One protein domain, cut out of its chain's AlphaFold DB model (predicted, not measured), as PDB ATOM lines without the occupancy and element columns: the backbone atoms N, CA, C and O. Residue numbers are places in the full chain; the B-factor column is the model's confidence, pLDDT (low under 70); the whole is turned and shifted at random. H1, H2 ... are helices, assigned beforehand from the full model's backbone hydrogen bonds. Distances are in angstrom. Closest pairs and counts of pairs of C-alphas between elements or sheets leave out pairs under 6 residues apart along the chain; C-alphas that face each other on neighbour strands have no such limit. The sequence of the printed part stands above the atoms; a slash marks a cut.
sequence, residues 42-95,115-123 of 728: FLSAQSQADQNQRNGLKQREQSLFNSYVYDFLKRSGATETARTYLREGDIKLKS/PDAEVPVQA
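What this domain is: This is residues 42 to 95 and 115 to 123 of the 728 residues of the protein "LisH domain-containing protein" of Rhizophagus clarus (UniProt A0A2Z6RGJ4). Picture one long straight helix, H1, with a short helix, H2, folded back along its far end as a very uneven helical hairpin. The first half of H1, residues 42 to 58, sticks out as a bare arm and makes the length, while the rest gathers with H2 and the unnamed stretches into a compact body at the other end. The printed part has 63 residues, with two named helices, H1 then H2, and no named strand; the class is all helix. The whole is only just loose, close to extended, with a radius of gyration of the C-alphas of 15.7 A and spans of 54 by 23 by 19 A.

How they stand to each other: Begin with H1, residues 42 to 75, and look at its residues 70 to 74, which alone touch H2, residues 79 to 88. The closest C-alphas of the two helices are those of Leu 73 and Ala 82, 5.1 A apart. The helices run opposite ways at a shallow tilt of 18 degrees, and they form a helical hairpin with a tight link of 3 residues. In H1 and H2 every O i to N i+4 pair is within hydrogen-bond range.

Where its parts are: Find C-alpha 42 at (29.317, -22.577, -55.867); from there H1 runs 50.7 A to C-alpha 75 at (-4.255, -42.111, -23.331). H2 runs 14.3 A from C-alpha 79 to C-alpha 88 at (-2.269, -41.945, -41.688).

The domain as a whole: The two C-alphas farthest apart are those of Phe 42 and Gly 77, 53.9 A. Without residues 42 to 58, which stand free, the body spans 25 by 24 by 18 A. Residues 96 to 114 are not printed, and C-alphas 95 and 115 are 9.3 A apart across the cut. The mean pLDDT of the printed part is 87.4; look for values under 70 at residues 42 to 46 and residue 48.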
ATOM      1  N   PHE A  42      29.032 -22.025 -57.199       59.09
ATOM      2  CA  PHE A  42      29.317 -22.577 -55.867       59.09
ATOM      3  C   PHE A  42      28.400 -22.003 -54.772       59.09
ATOM      4  O   PHE A  42      27.940 -22.750 -53.908       59.09
ATOM      5  N   LEU A  43      28.071 -20.704 -54.823       60.41
ATOM      6  CA  LEU A  43      27.183 -20.071 -53.832       60.41
ATOM      7  C   LEU A  43      25.736 -20.592 -53.902       60.41
ATOM      8  O   LEU A  43      25.085 -20.741 -52.863       60.41
ATOM      9  N   SER A  44      25.225 -20.909 -55.096       64.88
ATOM     10  CA  SER A  44      23.885 -21.492 -55.244       64.88
ATOM     11  C   SER A  44      23.819 -22.934 -54.728       64.88
ATOM     12  O   SER A  44      22.867 -23.278 -54.024       64.88
ATOM     13  N   ALA A  45      24.848 -23.751 -54.983       66.38
ATOM     14  CA  ALA A  45      24.930 -25.124 -54.480       66.38
ATOM     15  C   ALA A  45      24.952 -25.187 -52.940       66.38
ATOM     16  O   ALA A  45      24.226 -25.982 -52.341       66.38
ATOM     17  N   GLN A  46      25.724 -24.310 -52.286       66.69
ATOM     18  CA  GLN A  46      25.742 -24.227 -50.822       66.69
ATOM     19  C   GLN A  46      24.376 -23.796 -50.256       66.69
ATOM     20  O   GLN A  46      23.883 -24.405 -49.309       66.69
ATOM     21  N   SER A  47      23.713 -22.826 -50.894       70.25
ATOM     22  CA  SER A  47      22.384 -22.345 -50.473       70.25
ATOM     23  C   SER A  47      21.298 -23.435 -50.515       70.25
ATOM     24  O   SER A  47      20.381 -23.429 -49.693       70.25
ATOM     25  N   GLN A  48      21.392 -24.393 -51.445       69.94
ATOM     26  CA  GLN A  48      20.460 -25.528 -51.527       69.94
ATOM     27  C   GLN A  48      20.680 -26.557 -50.404       69.94
ATOM     28  O   GLN A  48      19.714 -27.140 -49.905       69.94
ATOM     29  N   ALA A  49      21.926 -26.760 -49.961       72.12
ATOM     30  CA  ALA A  49      22.241 -27.685 -48.871       72.12
ATOM     31  C   ALA A  49      21.615 -27.243 -47.532       72.12
ATOM     32  O   ALA A  49      21.063 -28.073 -46.804       72.12
ATOM     33  N   ASP A  50      21.636 -25.942 -47.231       74.50
ATOM     34  CA  ASP A  50      21.039 -25.394 -46.006       74.50
ATOM     35  C   ASP A  50      19.501 -25.459 -46.018       74.50
ATOM     36  O   ASP A  50      18.884 -25.773 -44.995       74.50
ATOM     37  N   GLN A  51      18.855 -25.251 -47.175       72.62
ATOM     38  CA  GLN A  51      17.402 -25.436 -47.298       72.62
ATOM     39  C   GLN A  51      16.983 -26.897 -47.073       72.62
ATOM     40  O   GLN A  51      16.030 -27.153 -46.337       72.62
ATOM     41  N   ASN A  52      17.726 -27.859 -47.629       75.44
ATOM     42  CA  ASN A  52      17.443 -29.283 -47.433       75.44
ATOM     43  C   ASN A  52      17.591 -29.712 -45.962       75.44
ATOM     44  O   ASN A  52      16.733 -30.433 -45.447       75.44
ATOM     45  N   GLN A  53      18.606 -29.210 -45.247       76.31
ATOM     46  CA  GLN A  53      18.732 -29.428 -43.799       76.31
ATOM     47  C   GLN A  53      17.547 -28.834 -43.019       76.31
ATOM     48  O   GLN A  53      16.999 -29.494 -42.134       76.31
ATOM     49  N   ARG A  54      17.109 -27.616 -43.367       76.75
ATOM     50  CA  ARG A  54      15.972 -26.947 -42.714       76.75
ATOM     51  C   ARG A  54      14.647 -27.687 -42.933       76.75
ATOM     52  O   ARG A  54      13.844 -27.776 -42.007       76.75
ATOM     53  N   ASN A  55      14.440 -28.261 -44.119       84.56
ATOM     54  CA  ASN A  55      13.261 -29.076 -44.426       84.56
ATOM     55  C   ASN A  55      13.267 -30.409 -43.654       84.56
ATOM     56  O   ASN A  55      12.249 -30.782 -43.072       84.56
ATOM     57  N   GLY A  56      14.423 -31.077 -43.555       86.56
ATOM     58  CA  GLY A  56      14.576 -32.285 -42.734       86.56
ATOM     59  C   GLY A  56      14.396 -32.040 -41.227       86.56
ATOM     60  O   GLY A  56      13.984 -32.948 -40.501       86.56
ATOM     61  N   LEU A  57      14.655 -30.817 -40.744       85.25
ATOM     62  CA  LEU A  57      14.351 -30.433 -39.362       85.25
ATOM     63  C   LEU A  57      12.837 -30.320 -39.136       85.25
ATOM     64  O   LEU A  57      12.323 -30.967 -38.225       85.25
ATOM     65  N   LYS A  58      12.116 -29.616 -40.023       88.62
ATOM     66  CA  LYS A  58      10.644 -29.508 -39.976       88.62
ATOM     67  C   LYS A  58       9.954 -30.874 -39.981       88.62
ATOM     68  O   LYS A  58       9.053 -31.104 -39.184       88.62
ATOM     69  N   GLN A  59      10.397 -31.801 -40.836       89.12
ATOM     70  CA  GLN A  59       9.857 -33.168 -40.877       89.12
ATOM     71  C   GLN A  59      10.069 -33.918 -39.552       89.12
ATOM     72  O   GLN A  59       9.183 -34.640 -39.096       89.12
ATOM     73  N   ARG A  60      11.218 -33.721 -38.889       90.06
ATOM     74  CA  ARG A  60      11.490 -34.305 -37.568       90.06
ATOM     75  C   ARG A  60      10.595 -33.707 -36.482       90.06
ATOM     76  O   ARG A  60      10.092 -34.452 -35.649       90.06
ATOM     77  N   GLU A  61      10.399 -32.392 -36.498       92.50
ATOM     78  CA  GLU A  61       9.505 -31.680 -35.577       92.50
ATOM     79  C   GLU A  61       8.043 -32.120 -35.775       92.50
ATOM     80  O   GLU A  61       7.345 -32.378 -34.796       92.50
ATOM     81  N   GLN A  62       7.611 -32.313 -37.024       93.31
ATOM     82  CA  GLN A  62       6.277 -32.810 -37.370       93.31
ATOM     83  C   GLN A  62       6.066 -34.275 -36.953       93.31
ATOM     84  O   GLN A  62       5.068 -34.575 -36.307       93.31
ATOM     85  N   SER A  63       7.002 -35.185 -37.243       93.00
ATOM     86  CA  SER A  63       6.909 -36.592 -36.809       93.00
ATOM     87  C   SER A  63       6.922 -36.723 -35.273       93.00
ATOM     88  O   SER A  63       6.186 -37.533 -34.705       93.00
ATOM     89  N   LEU A  64       7.676 -35.862 -34.575       94.19
ATOM     90  CA  LEU A  64       7.641 -35.754 -33.112       94.19
ATOM     91  C   LEU A  64       6.284 -35.237 -32.600       94.19
ATOM     92  O   LEU A  64       5.736 -35.809 -31.660       94.19
ATOM     93  N   PHE A  65       5.719 -34.199 -33.223       94.62
ATOM     94  CA  PHE A  65       4.382 -33.697 -32.893       94.62
ATOM     95  C   PHE A  65       3.305 -34.771 -33.107       94.62
ATOM     96  O   PHE A  65       2.537 -35.044 -32.187       94.62
ATOM     97  N   ASN A  66       3.312 -35.455 -34.255       95.44
ATOM     98  CA  ASN A  66       2.404 -36.569 -34.542       95.44
ATOM     99  C   ASN A  66       2.530 -37.677 -33.479       95.44
ATOM    100  O   ASN A  66       1.529 -38.208 -33.005       95.44
ATOM    101  N   SER A  67       3.754 -37.994 -33.049       95.62
ATOM    102  CA  SER A  67       4.005 -38.995 -32.003       95.62
ATOM    103  C   SER A  67       3.401 -38.592 -30.647       95.62
ATOM    104  O   SER A  67       2.856 -39.446 -29.947       95.62
ATOM    105  N   TYR A  68       3.417 -37.300 -30.299       96.12
ATOM    106  CA  TYR A  68       2.718 -36.782 -29.116       96.12
ATOM    107  C   TYR A  68       1.186 -36.755 -29.275       96.12
ATOM    108  O   TYR A  68       0.480 -37.091 -28.325       96.12
ATOM    109  N   VAL A  69       0.655 -36.385 -30.450       96.19
ATOM    110  CA  VAL A  69      -0.797 -36.404 -30.729       96.19
ATOM    111  C   VAL A  69      -1.343 -37.828 -30.619       96.19
ATOM    112  O   VAL A  69      -2.386 -38.048 -30.007       96.19
ATOM    113  N   TYR A  70      -0.608 -38.810 -31.140       96.38
ATOM    114  CA  TYR A  70      -0.944 -40.221 -31.007       96.38
ATOM    115  C   TYR A  70      -0.926 -40.707 -29.546       96.38
ATOM    116  O   TYR A  70      -1.876 -41.365 -29.124       96.38
ATOM    117  N   ASP A  71       0.100 -40.361 -28.757       95.50
ATOM    118  CA  ASP A  71       0.160 -40.695 -27.321       95.50
ATOM    119  C   ASP A  71      -1.039 -40.099 -26.554       95.50
ATOM    120  O   ASP A  71      -1.667 -40.796 -25.758       95.50
ATOM    121  N   PHE A  72      -1.446 -38.864 -26.872       95.81
ATOM    122  CA  PHE A  72      -2.653 -38.243 -26.317       95.81
ATOM    123  C   PHE A  72      -3.956 -38.955 -26.731       95.81
ATOM    124  O   PHE A  72      -4.779 -39.278 -25.871       95.81
ATOM    125  N   LEU A  73      -4.154 -39.245 -28.023       95.81
ATOM    126  CA  LEU A  73      -5.339 -39.971 -28.513       95.81
ATOM    127  C   LEU A  73      -5.436 -41.382 -27.907       95.81
ATOM    128  O   LEU A  73      -6.527 -41.868 -27.617       95.81
ATOM    129  N   LYS A  74      -4.290 -42.029 -27.673       94.19
ATOM    130  CA  LYS A  74      -4.204 -43.332 -27.013       94.19
ATOM    131  C   LYS A  74      -4.560 -43.247 -25.523       94.19
ATOM    132  O   LYS A  74      -5.347 -44.062 -25.050       94.19
ATOM    133  N   ARG A  75      -4.003 -42.280 -24.781       93.19
ATOM    134  CA  ARG A  75      -4.255 -42.111 -23.331       93.19
ATOM    135  C   ARG A  75      -5.674 -41.658 -23.009       93.19
ATOM    136  O   ARG A  75      -6.231 -42.103 -22.015       93.19
ATOM    137  N   SER A  76      -6.270 -40.827 -23.861       94.56
ATOM    138  CA  SER A  76      -7.655 -40.356 -23.712       94.56
ATOM    139  C   SER A  76      -8.723 -41.421 -24.011       94.56
ATOM    140  O   SER A  76      -9.912 -41.126 -23.940       94.56
ATOM    141  N   GLY A  77      -8.331 -42.657 -24.352       93.50
ATOM    142  CA  GLY A  77      -9.261 -43.743 -24.679       93.50
ATOM    143  C   GLY A  77      -9.896 -43.632 -26.070       93.50
ATOM    144  O   GLY A  77     -10.752 -44.445 -26.415       93.50
ATOM    145  N   ALA A  78      -9.463 -42.679 -26.904       95.06
ATOM    146  CA  ALA A  78      -9.930 -42.500 -28.279       95.06
ATOM    147  C   ALA A  78      -9.299 -43.536 -29.239       95.06
ATOM    148  O   ALA A  78      -8.729 -43.191 -30.275       95.06
ATOM    149  N   THR A  79      -9.387 -44.824 -28.885       94.00
ATOM    150  CA  THR A  79      -8.636 -45.941 -29.479       94.00
ATOM    151  C   THR A  79      -8.793 -46.054 -30.996       94.00
ATOM    152  O   THR A  79      -7.793 -46.250 -31.683       94.00
ATOM    153  N   GLU A  80      -9.997 -45.892 -31.557       93.75
ATOM    154  CA  GLU A  80     -10.187 -45.965 -33.019       93.75
ATOM    155  C   GLU A  80      -9.654 -44.716 -33.744       93.75
ATOM    156  O   GLU A  80      -9.091 -44.822 -34.836       93.75
ATOM    157  N   THR A  81      -9.727 -43.540 -33.112       96.00
ATOM    158  CA  THR A  81      -9.095 -42.312 -33.617       96.00
ATOM    159  C   THR A  81      -7.574 -42.457 -33.603       96.00
ATOM    160  O   THR A  81      -6.931 -42.190 -34.613       96.00
ATOM    161  N   ALA A  82      -6.993 -42.972 -32.516       95.81
ATOM    162  CA  ALA A  82      -5.565 -43.278 -32.418       95.81
ATOM    163  C   ALA A  82      -5.126 -44.346 -33.441       95.81
ATOM    164  O   ALA A  82      -4.078 -44.205 -34.067       95.81
ATOM    165  N   ARG A  83      -5.937 -45.392 -33.660       94.44
ATOM    166  CA  ARG A  83      -5.710 -46.449 -34.666       94.44
ATOM    167  C   ARG A  83      -5.777 -45.915 -36.100       94.44
ATOM    168  O   ARG A  83      -5.030 -46.377 -36.959       94.44
ATOM    169  N   THR A  84      -6.649 -44.950 -36.372       95.44
ATOM    170  CA  THR A  84      -6.761 -44.291 -37.683       95.44
ATOM    171  C   THR A  84      -5.611 -43.320 -37.907       95.44
ATOM    172  O   THR A  84      -4.882 -43.455 -38.885       95.44
ATOM    173  N   TYR A  85      -5.330 -42.468 -36.924       96.12
ATOM    174  CA  TYR A  85      -4.194 -41.551 -36.938       96.12
ATOM    175  C   TYR A  85      -2.838 -42.279 -37.054       96.12
ATOM    176  O   TYR A  85      -1.928 -41.773 -37.700       96.12
ATOM    177  N   LEU A  86      -2.712 -43.509 -36.532       94.75
ATOM    178  CA  LEU A  86      -1.533 -44.368 -36.729       94.75
ATOM    179  C   LEU A  86      -1.398 -44.952 -38.147       94.75
ATOM    180  O   LEU A  86      -0.294 -45.290 -38.562       94.75
ATOM    181  N   ARG A  87      -2.500 -45.097 -38.894       93.56
ATOM    182  CA  ARG A  87      -2.469 -45.529 -40.305       93.56
ATOM    183  C   ARG A  87      -2.109 -44.383 -41.253       93.56
ATOM    184  O   ARG A  87      -1.583 -44.641 -42.330       93.56
ATOM    185  N   GLU A  88      -2.412 -43.149 -40.859       92.81
ATOM    186  CA  GLU A  88      -2.269 -41.945 -41.688       92.81
ATOM    187  C   GLU A  88      -1.007 -41.127 -41.361       92.81
ATOM    188  O   GLU A  88      -0.432 -40.493 -42.245       92.81
ATOM    189  N   GLY A  89      -0.560 -41.128 -40.102       87.38
ATOM    190  CA  GLY A  89       0.574 -40.341 -39.625       87.38
ATOM    191  C   GLY A  89       1.911 -41.088 -39.642       87.38
ATOM    192  O   GLY A  89       2.013 -42.212 -39.153       87.38
ATOM    193  N   ASP A  90       2.973 -40.414 -40.102       88.19
ATOM    194  CA  ASP A  90       4.375 -40.849 -39.952       88.19
ATOM    195  C   ASP A  90       4.831 -40.737 -38.479       88.19
ATOM    196  O   ASP A  90       5.509 -39.789 -38.056       88.19
ATOM    197  N   ILE A  91       4.352 -41.686 -37.674       92.12
ATOM    198  CA  ILE A  91       4.546 -41.785 -36.226       92.12
ATOM    199  C   ILE A  91       5.621 -42.824 -35.935       92.12
ATOM    200  O   ILE A  91       5.545 -43.978 -36.361       92.12
ATOM    201  N   LYS A  92       6.609 -42.432 -35.130       88.56
ATOM    202  CA  LYS A  92       7.665 -43.348 -34.701       88.56
ATOM    203  C   LYS A  92       7.182 -44.142 -33.506       88.56
ATOM    204  O   LYS A  92       7.162 -43.653 -32.381       88.56
ATOM    205  N   LEU A  93       6.768 -45.375 -33.767       90.06
ATOM    206  CA  LEU A  93       6.529 -46.359 -32.722       90.06
ATOM    207  C   LEU A  93       7.852 -46.747 -32.055       90.06
ATOM    208  O   LEU A  93       8.881 -46.867 -32.723       90.06
ATOM    209  N   LYS A  94       7.816 -46.994 -30.743       87.94
ATOM    210  CA  LYS A  94       8.930 -47.627 -30.040       87.94
ATOM    211  C   LYS A  94       9.162 -49.002 -30.652       87.94
ATOM    212  O   LYS A  94       8.293 -49.870 -30.606       87.94
ATOM    213  N   SER A  95      10.360 -49.196 -31.192       73.25
ATOM    214  CA  SER A  95      10.856 -50.501 -31.627       73.25
ATOM    215  C   SER A  95      11.237 -51.349 -30.407       73.25
ATOM    216  O   SER A  95      12.410 -51.659 -30.186       73.25
ATOM    217  N   PRO A 115       0.329 -49.850 -29.872       91.50
ATOM    218  CA  PRO A 115       1.765 -49.725 -29.623       91.50
ATOM    219  C   PRO A 115       2.109 -48.387 -28.946       91.50
ATOM    220  O   PRO A 115       1.333 -47.434 -28.975       91.50
ATOM    221  N   ASP A 116       3.242 -48.294 -28.253       90.69
ATOM    222  CA  ASP A 116       3.706 -47.015 -27.697       90.69
ATOM    223  C   ASP A 116       4.482 -46.213 -28.745       90.69
ATOM    224  O   ASP A 116       5.320 -46.763 -29.460       90.69
ATOM    225  N   ALA A 117       4.252 -44.901 -28.807       90.06
ATOM    226  CA  ALA A 117       5.085 -43.997 -29.596       90.06
ATOM    227  C   ALA A 117       6.380 -43.624 -28.859       90.06
ATOM    228  O   ALA A 117       6.454 -43.619 -27.626       90.06
ATOM    229  N   GLU A 118       7.414 -43.283 -29.625       90.25
ATOM    230  CA  GLU A 118       8.710 -42.812 -29.137       90.25
ATOM    231  C   GLU A 118       8.631 -41.328 -28.734       90.25
ATOM    232  O   GLU A 118       9.241 -40.447 -29.340       90.25
ATOM    233  N   VAL A 119       7.850 -41.039 -27.690       90.50
ATOM    234  CA  VAL A 119       7.782 -39.711 -27.070       90.50
ATOM    235  C   VAL A 119       8.971 -39.497 -26.109       90.50
ATOM    236  O   VAL A 119       9.122 -40.263 -25.150       90.50
ATOM    237  N   PRO A 120       9.831 -38.473 -26.321       90.31
ATOM    238  CA  PRO A 120      10.997 -38.209 -25.465       90.31
ATOM    239  C   PRO A 120      10.642 -37.797 -24.034       90.31
ATOM    240  O   PRO A 120      11.403 -38.069 -23.107       90.31
ATOM    241  N   VAL A 121       9.499 -37.131 -23.852       91.06
ATOM    242  CA  VAL A 121       8.949 -36.771 -22.542       91.06
ATOM    243  C   VAL A 121       7.754 -37.673 -22.266       91.06
ATOM    244  O   VAL A 121       6.752 -37.613 -22.974       91.06
ATOM    245  N   GLN A 122       7.869 -38.508 -21.235       87.94
ATOM    246  CA  GLN A 122       6.768 -39.329 -20.738       87.94
ATOM    247  C   GLN A 122       6.160 -38.638 -19.521       87.94
ATOM    248  O   GLN A 122       6.850 -38.396 -18.531       87.94
ATOM    249  N   ALA A 123       4.876 -38.318 -19.624       92.44
ATOM    250  CA  ALA A 123       4.080 -37.671 -18.594       92.44
ATOM    251  C   ALA A 123       2.855 -38.563 -18.297       92.44
ATOM    252  O   ALA A 123       2.380 -39.210 -19.240       92.44
TER     253      ALA A 123